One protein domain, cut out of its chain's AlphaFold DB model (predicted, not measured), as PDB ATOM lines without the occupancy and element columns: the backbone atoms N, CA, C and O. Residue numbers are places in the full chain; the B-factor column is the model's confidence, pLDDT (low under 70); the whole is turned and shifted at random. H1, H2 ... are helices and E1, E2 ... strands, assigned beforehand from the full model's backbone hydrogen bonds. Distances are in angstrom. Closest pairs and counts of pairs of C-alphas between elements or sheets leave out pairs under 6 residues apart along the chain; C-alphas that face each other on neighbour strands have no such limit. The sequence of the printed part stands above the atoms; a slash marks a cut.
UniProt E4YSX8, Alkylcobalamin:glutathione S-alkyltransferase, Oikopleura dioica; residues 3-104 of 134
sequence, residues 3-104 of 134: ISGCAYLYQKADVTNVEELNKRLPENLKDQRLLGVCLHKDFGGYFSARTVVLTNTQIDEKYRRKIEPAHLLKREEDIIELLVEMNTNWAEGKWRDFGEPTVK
ATOM      1  N   ILE A   3     -31.535  25.796   6.764       92.38
ATOM      2  CA  ILE A   3     -32.011  27.194   6.669       92.38
ATOM      3  C   ILE A   3     -33.180  27.485   7.632       92.38
ATOM      4  O   ILE A   3     -33.391  28.622   8.035       92.38
ATOM      5  N   SER A   4     -33.936  26.453   8.022       91.62
ATOM      6  CA  SER A   4     -35.015  26.573   9.007       91.62
ATOM      7  C   SER A   4     -34.530  26.492  10.461       91.62
ATOM      8  O   SER A   4     -35.357  26.506  11.365       91.62
ATOM      9  N   GLY A   5     -33.222  26.341  10.697       94.38
ATOM     10  CA  GLY A   5     -32.625  26.217  12.029       94.38
ATOM     11  C   GLY A   5     -32.817  24.864  12.710       94.38
ATOM     12  O   GLY A   5     -32.449  24.703  13.868       94.38
ATOM     13  N   CYS A   6     -33.400  23.872  12.028       95.19
ATOM     14  CA  CYS A   6     -33.778  22.610  12.669       95.19
ATOM     15  C   CYS A   6     -32.588  21.670  12.899       95.19
ATOM     16  O   CYS A   6     -32.535  20.982  13.909       95.19
ATOM     17  N   ALA A   7     -31.669  21.576  11.939       97.56
ATOM     18  CA  ALA A   7     -30.531  20.660  11.999       97.56
ATOM     19  C   ALA A   7     -29.411  21.178  11.098       97.56
ATOM     20  O   ALA A   7     -29.697  21.617   9.979       97.56
ATOM     21  N   TYR A   8     -28.165  21.120  11.570       98.19
ATOM     22  CA  TYR A   8     -27.018  21.590  10.797       98.19
ATOM     23  C   TYR A   8     -26.688  20.557   9.725       98.19
ATOM     24  O   TYR A   8     -26.570  19.372  10.023       98.19
ATOM     25  N   LEU A   9     -26.588  21.011   8.479       98.19
ATOM     26  CA  LEU A   9     -26.211  20.201   7.322       98.19
ATOM     27  C   LEU A   9     -24.695  20.259   7.138       98.19
ATOM     28  O   LEU A   9     -24.207  21.291   6.700       98.19
ATOM     29  N   TYR A  10     -24.009  19.156   7.431       98.19
ATOM     30  CA  TYR A  10     -22.586  18.971   7.153       98.19
ATOM     31  C   TYR A  10     -22.397  18.460   5.726       98.19
ATOM     32  O   TYR A  10     -23.090  17.534   5.284       98.19
ATOM     33  N   GLN A  11     -21.472  19.067   4.995       96.44
ATOM     34  CA  GLN A  11     -21.177  18.797   3.592       96.44
ATOM     35  C   GLN A  11     -19.668  18.846   3.349       96.44
ATOM     36  O   GLN A  11     -18.903  19.361   4.155       96.44
ATOM     37  N   LYS A  12     -19.231  18.383   2.172       94.81
ATOM     38  CA  LYS A  12     -17.825  18.493   1.739       94.81
ATOM     39  C   LYS A  12     -17.288  19.936   1.798       94.81
ATOM     40  O   LYS A  12     -16.094  20.121   1.971       94.81
ATOM     41  N   ALA A  13     -18.159  20.939   1.664       93.75
ATOM     42  CA  ALA A  13     -17.791  22.353   1.763       93.75
ATOM     43  C   ALA A  13     -17.391  22.798   3.184       93.75
ATOM     44  O   ALA A  13     -16.730  23.822   3.317       93.75
ATOM     45  N   ASP A  14     -17.756  22.036   4.221       95.06
ATOM     46  CA  ASP A  14     -17.351  22.281   5.610       95.06
ATOM     47  C   ASP A  14     -15.960  21.684   5.934       95.06
ATOM     48  O   ASP A  14     -15.518  21.751   7.078       95.06
ATOM     49  N   VAL A  15     -15.270  21.087   4.949       95.56
ATOM     50  CA  VAL A  15     -13.943  20.472   5.106       95.56
ATOM     51  C   VAL A  15     -12.907  21.250   4.298       95.56
ATOM     52  O   VAL A  15     -12.976  21.310   3.070       95.56
ATOM     53  N   THR A  16     -11.907  21.803   4.980       95.75
ATOM     54  CA  THR A  16     -10.766  22.479   4.351       95.75
ATOM     55  C   THR A  16      -9.691  21.485   3.907       95.75
ATOM     56  O   THR A  16      -9.172  21.607   2.794       95.75
ATOM     57  N   ASN A  17      -9.402  20.446   4.699       94.19
ATOM     58  CA  ASN A  17      -8.443  19.399   4.345       94.19
ATOM     59  C   ASN A  17      -9.071  18.298   3.467       94.19
ATOM     60  O   ASN A  17      -9.323  17.168   3.892       94.19
ATOM     61  N   VAL A  18      -9.318  18.630   2.197       91.62
ATOM     62  CA  VAL A  18      -9.907  17.695   1.219       91.62
ATOM     63  C   VAL A  18      -8.992  16.496   0.939       91.62
ATOM     64  O   VAL A  18      -9.483  15.414   0.620       91.62
ATOM     65  N   GLU A  19      -7.674  16.660   1.070       93.06
ATOM     66  CA  GLU A  19      -6.722  15.561   0.888       93.06
ATOM     67  C   GLU A  19      -6.917  14.475   1.953       93.06
ATOM     68  O   GLU A  19      -6.975  13.293   1.616       93.06
ATOM     69  N   GLU A  20      -7.088  14.867   3.219       95.38
ATOM     70  CA  GLU A  20      -7.361  13.935   4.316       95.38
ATOM     71  C   GLU A  20      -8.701  13.218   4.139       95.38
ATOM     72  O   GLU A  20      -8.777  11.995   4.273       95.38
ATOM     73  N   LEU A  21      -9.745  13.947   3.738       94.88
ATOM     74  CA  LEU A  21     -11.029  13.340   3.389       94.88
ATOM     75  C   LEU A  21     -10.868  12.296   2.271       94.88
ATOM     76  O   LEU A  21     -11.350  11.171   2.396       94.88
ATOM     77  N   ASN A  22     -10.151  12.635   1.198       93.75
ATOM     78  CA  ASN A  22      -9.927  11.723   0.077       93.75
ATOM     79  C   ASN A  22      -9.087  10.501   0.471       93.75
ATOM     80  O   ASN A  22      -9.325   9.427  -0.071       93.75
ATOM     81  N   LYS A  23      -8.141  10.615   1.413       95.62
ATOM     82  CA  LYS A  23      -7.357   9.467   1.913       95.62
ATOM     83  C   LYS A  23      -8.228   8.404   2.585       95.62
ATOM     84  O   LYS A  23      -7.894   7.225   2.518       95.62
ATOM     85  N   ARG A  24      -9.335   8.814   3.208       95.69
ATOM     86  CA  ARG A  24     -10.248   7.924   3.946       95.69
ATOM     87  C   ARG A  24     -11.398   7.386   3.110       95.69
ATOM     88  O   ARG A  24     -12.084   6.459   3.534       95.69
ATOM     89  N   LEU A  25     -11.618   7.961   1.934       95.25
ATOM     90  CA  LEU A  25     -12.651   7.510   1.018       95.25
ATOM     91  C   LEU A  25     -12.137   6.373   0.121       95.25
ATOM     92  O   LEU A  25     -11.014   6.438  -0.388       95.25
ATOM     93  N   PRO A  26     -12.975   5.358  -0.146       93.81
ATOM     94  CA  PRO A  26     -12.749   4.406  -1.226       93.81
ATOM     95  C   PRO A  26     -12.539   5.113  -2.569       93.81
ATOM     96  O   PRO A  26     -13.146   6.154  -2.827       93.81
ATOM     97  N   GLU A  27     -11.730   4.521  -3.453       91.25
ATOM     98  CA  GLU A  27     -11.356   5.122  -4.743       91.25
ATOM     99  C   GLU A  27     -12.572   5.564  -5.567       91.25
ATOM    100  O   GLU A  27     -12.613   6.669  -6.098       91.25
ATOM    101  N   ASN A  28     -13.623   4.743  -5.582       89.69
ATOM    102  CA  ASN A  28     -14.846   5.018  -6.326       89.69
ATOM    103  C   ASN A  28     -15.651   6.218  -5.798       89.69
ATOM    104  O   ASN A  28     -16.583   6.631  -6.479       89.69
ATOM    105  N   LEU A  29     -15.339   6.757  -4.614       90.88
ATOM    106  CA  LEU A  29     -16.027   7.907  -4.017       90.88
ATOM    107  C   LEU A  29     -15.211   9.207  -4.051       90.88
ATOM    108  O   LEU A  29     -15.791  10.270  -3.828       90.88
ATOM    109  N   LYS A  30     -13.906   9.160  -4.353       87.31
ATOM    110  CA  LYS A  30     -13.024  10.346  -4.331       87.31
ATOM    111  C   LYS A  30     -13.450  11.417  -5.341       87.31
ATOM    112  O   LYS A  30     -13.516  12.600  -4.999       87.31
ATOM    113  N   ASP A  31     -13.824  10.981  -6.544       84.38
ATOM    114  CA  ASP A  31     -14.279  11.851  -7.637       84.38
ATOM    115  C   ASP A  31     -15.803  12.045  -7.664       84.38
ATOM    116  O   ASP A  31     -16.338  12.782  -8.496       84.38
ATOM    117  N   GLN A  32     -16.535  11.391  -6.756       84.38
ATOM    118  CA  GLN A  32     -17.987  11.493  -6.693       84.38
ATOM    119  C   GLN A  32     -18.449  12.634  -5.787       84.38
ATOM    120  O   GLN A  32     -17.766  13.102  -4.872       84.38
ATOM    121  N   ARG A  33     -19.687  13.076  -6.027       88.44
ATOM    122  CA  ARG A  33     -20.372  13.989  -5.118       88.44
ATOM    123  C   ARG A  33     -20.778  13.231  -3.855       88.44
ATOM    124  O   ARG A  33     -21.714  12.440  -3.889       88.44
ATOM    125  N   LEU A  34     -20.120  13.540  -2.741       94.56
ATOM    126  CA  LEU A  34     -20.507  13.026  -1.428       94.56
ATOM    127  C   LEU A  34     -21.876  13.567  -1.009       94.56
ATOM    128  O   LEU A  34     -22.195  14.746  -1.217       94.56
ATOM    129  N   LEU A  35     -22.670  12.708  -0.379       95.44
ATOM    130  CA  LEU A  35     -23.896  13.110   0.290       95.44
ATOM    131  C   LEU A  35     -23.541  13.865   1.572       95.44
ATOM    132  O   LEU A  35     -22.751  13.392   2.388       95.44
ATOM    133  N   GLY A  36     -24.150  15.039   1.741       97.06
ATOM    134  CA  GLY A  36     -24.167  15.729   3.026       97.06
ATOM    135  C   GLY A  36     -25.218  15.131   3.958       97.06
ATOM    136  O   GLY A  36     -26.163  14.474   3.511       97.06
ATOM    137  N   VAL A  37     -25.088  15.400   5.251       98.06
ATOM    138  CA  VAL A  37     -25.969  14.850   6.285       98.06
ATOM    139  C   VAL A  37     -26.318  15.901   7.328       98.06
ATOM    140  O   VAL A  37     -25.501  16.739   7.696       98.06
ATOM    141  N   CYS A  38     -27.573  15.893   7.773       98.38
ATOM    142  CA  CYS A  38     -28.032  16.783   8.833       98.38
ATOM    143  C   CYS A  38     -27.905  16.107  10.201       98.38
ATOM    144  O   CYS A  38     -28.372  14.977  10.345       98.38
ATOM    145  N   LEU A  39     -27.397  16.825  11.206       98.44
ATOM    146  CA  LEU A  39     -27.472  16.415  12.614       98.44
ATOM    147  C   LEU A  39     -28.372  17.367  13.408       98.44
ATOM    148  O   LEU A  39     -28.245  18.592  13.329       98.44
ATOM    149  N   HIS A  40     -29.306  16.794  14.162       98.06
ATOM    150  CA  HIS A  40     -30.189  17.509  15.076       98.06
ATOM    151  C   HIS A  40     -29.567  17.561  16.475       98.06
ATOM    152  O   HIS A  40     -29.028  16.561  16.934       98.06
ATOM    153  N   LYS A  41     -29.709  18.682  17.190       96.94
ATOM    154  CA  LYS A  41     -29.107  18.877  18.525       96.94
ATOM    155  C   LYS A  41     -29.463  17.798  19.559       96.94
ATOM    156  O   LYS A  41     -28.627  17.447  20.374       96.94
ATOM    157  N   ASP A  42     -30.683  17.266  19.501       97.31
ATOM    158  CA  ASP A  42     -31.172  16.277  20.476       97.31
ATOM    159  C   ASP A  42     -31.113  14.836  19.939       97.31
ATOM    160  O   ASP A  42     -31.038  13.880  20.706       97.31
ATOM    161  N   PHE A  43     -31.157  14.670  18.611       97.94
ATOM    162  CA  PHE A  43     -31.336  13.361  17.970       97.94
ATOM    163  C   PHE A  43     -30.125  12.922  17.153       97.94
ATOM    164  O   PHE A  43     -30.132  11.803  16.651       97.94
ATOM    165  N   GLY A  44     -29.103  13.763  16.963       97.94
ATOM    166  CA  GLY A  44     -28.003  13.452  16.052       97.94
ATOM    167  C   GLY A  44     -28.579  13.133  14.673       97.94
ATOM    168  O   GLY A  44     -29.344  13.928  14.121       97.94
ATOM    169  N   GLY A  45     -28.299  11.940  14.149       97.50
ATOM    170  CA  GLY A  45     -28.904  11.419  12.918       97.50
ATOM    171  C   GLY A  45     -30.142  10.531  13.109       97.50
ATOM    172  O   GLY A  45     -30.639   9.975  12.128       97.50
ATOM    173  N   TYR A  46     -30.670  10.353  14.321       97.69
ATOM    174  CA  TYR A  46     -31.873   9.550  14.619       97.69
ATOM    175  C   TYR A  46     -33.179  10.285  14.277       97.69
ATOM    176  O   TYR A  46     -34.123  10.342  15.062       97.69
ATOM    177  N   PHE A  47     -33.250  10.854  13.078       97.00
ATOM    178  CA  PHE A  47     -34.459  11.465  12.538       97.00
ATOM    179  C   PHE A  47     -34.483  11.348  11.009       97.00
ATOM    180  O   PHE A  47     -33.558  10.840  10.372       97.00
ATOM    181  N   SER A  48     -35.569  11.816  10.397       95.50
ATOM    182  CA  SER A  48     -35.650  12.006   8.947       95.50
ATOM    183  C   SER A  48     -36.548  13.192   8.616       95.50
ATOM    184  O   SER A  48     -37.562  13.416   9.277       95.50
ATOM    185  N   ALA A  49     -36.180  13.952   7.584       95.12
ATOM    186  CA  ALA A  49     -37.067  14.958   7.016       95.12
ATOM    187  C   ALA A  49     -38.243  14.262   6.313       95.12
ATOM    188  O   ALA A  49     -38.060  13.229   5.668       95.12
ATOM    189  N   ARG A  50     -39.455  14.809   6.457       95.94
ATOM    190  CA  ARG A  50     -40.683  14.183   5.936       95.94
ATOM    191  C   ARG A  50     -41.381  15.021   4.885       95.94
ATOM    192  O   ARG A  50     -41.681  14.519   3.812       95.94
ATOM    193  N   THR A  51     -41.650  16.282   5.201       95.75
ATOM    194  CA  THR A  51     -42.425  17.159   4.330       95.75
ATOM    195  C   THR A  51     -41.985  18.608   4.482       95.75
ATOM    196  O   THR A  51     -41.409  18.988   5.504       95.75
ATOM    197  N   VAL A  52     -42.273  19.407   3.460       94.69
ATOM    198  CA  VAL A  52     -42.197  20.865   3.490       94.69
ATOM    199  C   VAL A  52     -43.598  21.378   3.195       94.69
ATOM    200  O   VAL A  52     -44.179  21.036   2.168       94.69
ATOM    201  N   VAL A  53     -44.145  22.185   4.102       93.12
ATOM    202  CA  VAL A  53     -45.457  22.808   3.916       93.12
ATOM    203  C   VAL A  53     -45.247  24.191   3.320       93.12
ATOM    204  O   VAL A  53     -44.580  25.033   3.918       93.12
ATOM    205  N   LEU A  54     -45.810  24.412   2.136       91.88
ATOM    206  CA  LEU A  54     -45.773  25.693   1.439       91.88
ATOM    207  C   LEU A  54     -47.149  26.352   1.530       91.88
ATOM    208  O   LEU A  54     -48.174  25.689   1.392       91.88
ATOM    209  N   THR A  55     -47.167  27.660   1.763       89.31
ATOM    210  CA  THR A  55     -48.384  28.477   1.800       89.31
ATOM    211  C   THR A  55     -48.191  29.712   0.932       89.31
ATOM    212  O   THR A  55     -47.087  30.249   0.853       89.31
ATOM    213  N   ASN A  56     -49.273  30.193   0.320       92.00
ATOM    214  CA  ASN A  56     -49.281  31.449  -0.436       92.00
ATOM    215  C   ASN A  56     -49.327  32.689   0.476       92.00
ATOM    216  O   ASN A  56     -49.386  33.818  -0.004       92.00
ATOM    217  N   THR A  57     -49.327  32.493   1.796       88.56
ATOM    218  CA  THR A  57     -49.342  33.588   2.767       88.56
ATOM    219  C   THR A  57     -47.977  34.265   2.808       88.56
ATOM    220  O   THR A  57     -46.972  33.632   3.132       88.56
ATOM    221  N   GLN A  58     -47.936  35.566   2.526       85.56
ATOM    222  CA  GLN A  58     -46.730  36.355   2.738       85.56
ATOM    223  C   GLN A  58     -46.538  36.610   4.234       85.56
ATOM    224  O   GLN A  58     -47.399  37.184   4.899       85.56
ATOM    225  N   ILE A  59     -45.396  36.178   4.764       82.81
ATOM    226  CA  ILE A  59     -44.995  36.472   6.139       82.81
ATOM    227  C   ILE A  59     -44.266  37.818   6.144       82.81
ATOM    228  O   ILE A  59     -43.239  37.956   5.468       82.81
ATOM    229  N   ASP A  60     -44.806  38.773   6.912       85.38
ATOM    230  CA  ASP A  60     -44.181  40.068   7.211       85.38
ATOM    231  C   ASP A  60     -42.757  39.840   7.739       85.38
ATOM    232  O   ASP A  60     -42.506  38.954   8.563       85.38
ATOM    233  N   GLU A  61     -41.813  40.624   7.227       84.06
ATOM    234  CA  GLU A  61     -40.388  40.490   7.503       84.06
ATOM    235  C   GLU A  61     -40.070  40.536   9.001       84.06
ATOM    236  O   GLU A  61     -39.208  39.788   9.460       84.06
ATOM    237  N   LYS A  62     -40.846  41.279   9.803       85.56
ATOM    238  CA  LYS A  62     -40.670  41.325  11.267       85.56
ATOM    239  C   LYS A  62     -40.878  39.974  11.963       85.56
ATOM    240  O   LYS A  62     -40.400  39.773  13.078       85.56
ATOM    241  N   TYR A  63     -41.596  39.048  11.326       80.94
ATOM    242  CA  TYR A  63     -41.810  37.688  11.827       80.94
ATOM    243  C   TYR A  63     -40.821  36.674  11.240       80.94
ATOM    244  O   TYR A  63     -40.782  35.529  11.697       80.94
ATOM    245  N   ARG A  64     -39.983  37.066  10.268       80.25
ATOM    246  CA  ARG A  64     -38.916  36.216   9.724       80.25
ATOM    247  C   ARG A  64     -37.744  36.174  10.698       80.25
ATOM    248  O   ARG A  64     -36.773  36.912  10.576       80.25
ATOM    249  N   ARG A  65     -37.821  35.281  11.682       79.38
ATOM    250  CA  ARG A  65     -36.675  34.976  12.546       79.38
ATOM    251  C   ARG A  65     -35.777  33.961  11.853       79.38
ATOM    252  O   ARG A  65     -36.197  32.831  11.615       79.38
ATOM    253  N   LYS A  66     -34.537  34.355  11.557       80.69
ATOM    254  CA  LYS A  66     -33.499  33.405  11.156       80.69
ATOM    255  C   LYS A  66     -32.998  32.701  12.413       80.69
ATOM    256  O   LYS A  66     -32.463  33.344  13.311       80.69
ATOM    257  N   ILE A  67     -33.233  31.399  12.492       88.94
ATOM    258  CA  ILE A  67     -32.686  30.552  13.548       88.94
ATOM    259  C   ILE A  67     -31.532  29.794  12.908       88.94
ATOM    260  O   ILE A  67     -31.748  29.060  11.947       88.94
ATOM    261  N   GLU A  68     -30.318  30.000  13.407       93.62
ATOM    262  CA  GLU A  68     -29.171  29.212  12.960       93.62
ATOM    263  C   GLU A  68     -29.229  27.822  13.605       93.62
ATOM    264  O   GLU A  68     -29.502  27.711  14.807       93.62
ATOM    265  N   PRO A  69     -29.008  26.746  12.836       96.00
ATOM    266  CA  PRO A  69     -28.956  25.414  13.405       96.00
ATOM    267  C   PRO A  69     -27.711  25.256  14.289       96.00
ATOM    268  O   PRO A  69     -26.662  25.845  14.036       96.00
ATOM    269  N   ALA A  70     -27.806  24.415  15.319       96.12
ATOM    270  CA  ALA A  70     -26.683  24.158  16.215       96.12
ATOM    271  C   ALA A  70     -25.537  23.425  15.489       96.12
ATOM    272  O   ALA A  70     -25.719  22.302  15.018       96.12
ATOM    273  N   HIS A  71     -24.352  24.040  15.447       96.50
ATOM    274  CA  HIS A  71     -23.125  23.425  14.935       96.50
ATOM    275  C   HIS A  71     -22.494  22.533  16.016       96.50
ATOM    276  O   HIS A  71     -21.809  23.011  16.920       96.50
ATOM    277  N   LEU A  72     -22.783  21.234  15.955       97.12
ATOM    278  CA  LEU A  72     -22.421  20.248  16.983       97.12
ATOM    279  C   LEU A  72     -20.950  19.802  16.920       97.12
ATOM    280  O   LEU A  72     -20.333  19.600  17.961       97.12
ATOM    281  N   LEU A  73     -20.380  19.650  15.722       97.62
ATOM    282  CA  LEU A  73     -19.023  19.129  15.532       97.62
ATOM    283  C   LEU A  73     -18.036  20.284  15.421       97.62
ATOM    284  O   LEU A  73     -18.150  21.088  14.510       97.62
ATOM    285  N   LYS A  74     -17.086  20.416  16.347       93.50
ATOM    286  CA  LYS A  74     -16.150  21.561  16.350       93.50
ATOM    287  C   LYS A  74     -14.834  21.269  15.642       93.50
ATOM    288  O   LYS A  74     -14.171  22.206  15.206       93.50
ATOM    289  N   ARG A  75     -14.428  20.000  15.572       96.25
ATOM    290  CA  ARG A  75     -13.190  19.598  14.905       96.25
ATOM    291  C   ARG A  75     -13.523  19.175  13.485       96.25
ATOM    292  O   ARG A  75     -14.450  18.399  13.279       96.25
ATOM    293  N   GLU A  76     -12.733  19.643  12.528       96.31
ATOM    294  CA  GLU A  76     -12.863  19.226  11.127       96.31
ATOM    295  C   GLU A  76     -12.731  17.705  10.971       96.31
ATOM    296  O   GLU A  76     -13.460  17.096  10.199       96.31
ATOM    297  N   GLU A  77     -11.869  17.090  11.779       97.56
ATOM    298  CA  GLU A  77     -11.702  15.641  11.877       97.56
ATOM    299  C   GLU A  77     -13.033  14.901  12.116       97.56
ATOM    300  O   GLU A  77     -13.349  13.942  11.417       97.56
ATOM    301  N   ASP A  78     -13.878  15.411  13.018       97.81
ATOM    302  CA  ASP A  78     -15.187  14.810  13.305       97.81
ATOM    303  C   ASP A  78     -16.142  14.939  12.105       97.81
ATOM    304  O   ASP A  78     -16.986  14.075  11.867       97.81
ATOM    305  N   ILE A  79     -16.017  16.024  11.330       98.12
ATOM    306  CA  ILE A  79     -16.810  16.258  10.114       98.12
ATOM    307  C   ILE A  79     -16.349  15.313   8.999       98.12
ATOM    308  O   ILE A  79     -17.187  14.732   8.307       98.12
ATOM    309  N   ILE A  80     -15.036  15.127   8.838       97.88
ATOM    310  CA  ILE A  80     -14.463  14.160   7.895       97.88
ATOM    311  C   ILE A  80     -14.962  12.755   8.232       97.88
ATOM    312  O   ILE A  80     -15.488  12.076   7.349       97.88
ATOM    313  N   GLU A  81     -14.857  12.337   9.493       97.88
ATOM    314  CA  GLU A  81     -15.312  11.018   9.939       97.88
ATOM    315  C   GLU A  81     -16.817  10.823   9.702       97.88
ATOM    316  O   GLU A  81     -17.220   9.810   9.128       97.88
ATOM    317  N   LEU A  82     -17.642  11.824  10.030       98.38
ATOM    318  CA  LEU A  82     -19.081  11.812   9.751       98.38
ATOM    319  C   LEU A  82     -19.377  11.608   8.259       98.38
ATOM    320  O   LEU A  82     -20.239  10.802   7.897       98.38
ATOM    321  N   LEU A  83     -18.702  12.362   7.387       97.62
ATOM    322  CA  LEU A  83     -18.923  12.294   5.943       97.62
ATOM    323  C   LEU A  83     -18.453  10.960   5.363       97.62
ATOM    324  O   LEU A  83     -19.144  10.415   4.502       97.62
ATOM    325  N   VAL A  84     -17.327  10.419   5.834       97.19
ATOM    326  CA  VAL A  84     -16.858   9.084   5.442       97.19
ATOM    327  C   VAL A  84     -17.892   8.044   5.863       97.19
ATOM    328  O   VAL A  84     -18.444   7.366   4.999       97.19
ATOM    329  N   GLU A  85     -18.259   7.999   7.144       97.38
ATOM    330  CA  GLU A  85     -19.181   6.997   7.690       97.38
ATOM    331  C   GLU A  85     -20.556   7.031   7.004       97.38
ATOM    332  O   GLU A  85     -21.119   5.987   6.661       97.38
ATOM    333  N   MET A  86     -21.088   8.226   6.727       96.81
ATOM    334  CA  MET A  86     -22.353   8.389   6.007       96.81
ATOM    335  C   MET A  86     -22.278   7.918   4.547       96.81
ATOM    336  O   MET A  86     -23.291   7.506   3.988       96.81
ATOM    337  N   ASN A  87     -21.120   7.993   3.894       96.81
ATOM    338  CA  ASN A  87     -21.001   7.632   2.479       96.81
ATOM    339  C   ASN A  87     -20.484   6.197   2.265       96.81
ATOM    340  O   ASN A  87     -20.731   5.636   1.198       96.81
ATOM    341  N   THR A  88     -19.840   5.572   3.259       96.12
ATOM    342  CA  THR A  88     -19.314   4.195   3.167       96.12
ATOM    343  C   THR A  88     -20.127   3.174   3.962       96.12
ATOM    344  O   THR A  88     -20.351   2.071   3.471       96.12
ATOM    345  N   ASN A  89     -20.619   3.537   5.154       95.50
ATOM    346  CA  ASN A  89     -21.181   2.600   6.138       95.50
ATOM    347  C   ASN A  89     -22.566   3.038   6.651       95.50
ATOM    348  O   ASN A  89     -22.973   2.706   7.766       95.50
ATOM    349  N   TRP A  90     -23.339   3.771   5.838       94.19
ATOM    350  CA  TRP A  90     -24.617   4.365   6.262       94.19
ATOM    351  C   TRP A  90     -25.601   3.372   6.899       94.19
ATOM    352  O   TRP A  90     -26.398   3.768   7.757       94.19
ATOM    353  N   ALA A  91     -25.556   2.108   6.465       92.88
ATOM    354  CA  ALA A  91     -26.430   1.030   6.915       92.88
ATOM    355  C   ALA A  91     -26.104   0.550   8.339       92.88
ATOM    356  O   ALA A  91     -27.011   0.117   9.048       92.88
ATOM    357  N   GLU A  92     -24.851   0.675   8.796       93.44
ATOM    358  CA  GLU A  92     -24.491   0.382  10.190       93.44
ATOM    359  C   GLU A  92     -25.126   1.399  11.148       93.44
ATOM    360  O   GLU A  92     -25.513   1.070  12.272       93.44
ATOM    361  N   GLY A  93     -25.298   2.635  10.672       93.38
ATOM    362  CA  GLY A  93     -26.020   3.694  11.369       93.38
ATOM    363  C   GLY A  93     -25.214   4.431  12.437       93.38
ATOM    364  O   GLY A  93     -25.789   5.311  13.075       93.38
ATOM    365  N   LYS A  94     -23.914   4.143  12.610       95.44
ATOM    366  CA  LYS A  94     -23.048   4.820  13.600       95.44
ATOM    367  C   LYS A  94     -22.936   6.323  13.363       95.44
ATOM    368  O   LYS A  94     -22.878   7.088  14.318       95.44
ATOM    369  N   TRP A  95     -23.017   6.773  12.106       97.38
ATOM    370  CA  TRP A  95     -23.063   8.203  11.766       97.38
ATOM    371  C   TRP A  95     -24.173   8.969  12.509       97.38
ATOM    372  O   TRP A  95     -24.088  10.183  12.682       97.38
ATOM    373  N   ARG A  96     -25.227   8.283  12.974       97.75
ATOM    374  CA  ARG A  96     -26.330   8.905  13.717       97.75
ATOM    375  C   ARG A  96     -25.948   9.314  15.137       97.75
ATOM    376  O   ARG A  96     -26.654  10.140  15.709       97.75
ATOM    377  N   ASP A  97     -24.876   8.751  15.689       97.81
ATOM    378  CA  ASP A  97     -24.394   9.035  17.042       97.81
ATOM    379  C   ASP A  97     -23.524  10.300  17.128       97.81
ATOM    380  O   ASP A  97     -23.236  10.772  18.228       97.81
ATOM    381  N   PHE A  98     -23.140  10.892  15.992       98.06
ATOM    382  CA  PHE A  98     -22.403  12.153  15.974       98.06
ATOM    383  C   PHE A  98     -23.243  13.288  16.578       98.06
ATOM    384  O   PHE A  98     -24.437  13.425  16.295       98.06
ATOM    385  N   GLY A  99     -22.594  14.128  17.391       95.88
ATOM    386  CA  GLY A  99     -23.244  15.226  18.110       95.88
ATOM    387  C   GLY A  99     -23.915  14.825  19.428       95.88
ATOM    388  O   GLY A  99     -24.733  15.593  19.920       95.88
ATOM    389  N   GLU A 100     -23.578  13.652  19.978       96.19
ATOM    390  CA  GLU A 100     -24.002  13.179  21.309       96.19
ATOM    391  C   GLU A 100     -25.530  13.219  21.527       96.19
ATOM    392  O   GLU A 100     -26.027  13.886  22.437       96.19
ATOM    393  N   PRO A 101     -26.313  12.502  20.697       97.38
ATOM    394  CA  PRO A 101     -27.766  12.525  20.787       97.38
ATOM    395  C   PRO A 101     -28.267  12.014  22.138       97.38
ATOM    396  O   PRO A 101     -27.896  10.928  22.593       97.38
ATOM    397  N   THR A 102     -29.192  12.761  22.734       97.31
ATOM    398  CA  THR A 102     -29.863  12.396  23.987       97.31
ATOM    399  C   THR A 102     -31.030  11.443  23.754       97.31
ATOM    400  O   THR A 102     -31.400  10.686  24.651       97.31
ATOM    401  N   VAL A 103     -31.591  11.434  22.541       96.81
ATOM    402  CA  VAL A 103     -32.706  10.565  22.161       96.81
ATOM    403  C   VAL A 103     -32.376   9.812  20.873       96.81
ATOM    404  O   VAL A 103     -32.051  10.403  19.843       96.81
ATOM    405  N   LYS A 104     -32.487   8.483  20.931       97.50
ATOM    406  CA  LYS A 104     -32.203   7.558  19.824       97.50
ATOM    407  C   LYS A 104     -33.457   6.778  19.434       97.50
ATOM    408  O   LYS A 104     -34.445   6.757  20.166       97.50
TER     409      LYS A 104
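Overview. This is residues 3 to 104 of the 134 residues of the protein "Alkylcobalamin:glutathione S-alkyltransferase" of Oikopleura dioica (UniProt E4YSX8). With little regular structure, the antiparallel ribbon of E1 and E2 sits beside H3, H1 and H4 pack on H3, and residues 50 to 64 stick out. The 102 printed residues include E1 H1 H2 E2 H3 H4 in order, mostly helix, holding 34 residues. The whole is loose, with a radius of gyration of the C-alphas of 15.8 A, spanning 49 by 29 by 24 A.

Along the chain. E1 is residues 8 to 10, C-alpha 8 at (-27.018, 21.590, 10.797); E2 is 37 to 39. H3, 76 to 88, is 18.2 A long. H1 is 18 to 24, H2 27 to 30, H4 94 to 97, ending at (-24.394, 9.035, 17.042).

Arrangement. N 10 of E1 and O 37 of E2 are 2.9 A apart, within hydrogen-bond range. With residues 80 to 84 alone, H3 touches H1; C-alphas 80 and 21 are closest, 5.7 A. H1 and H3 have every O i to N i+4 pair within range.

Size, cuts and confidence. The link E2 to H3 is long; no printed residue is under pLDDT 70.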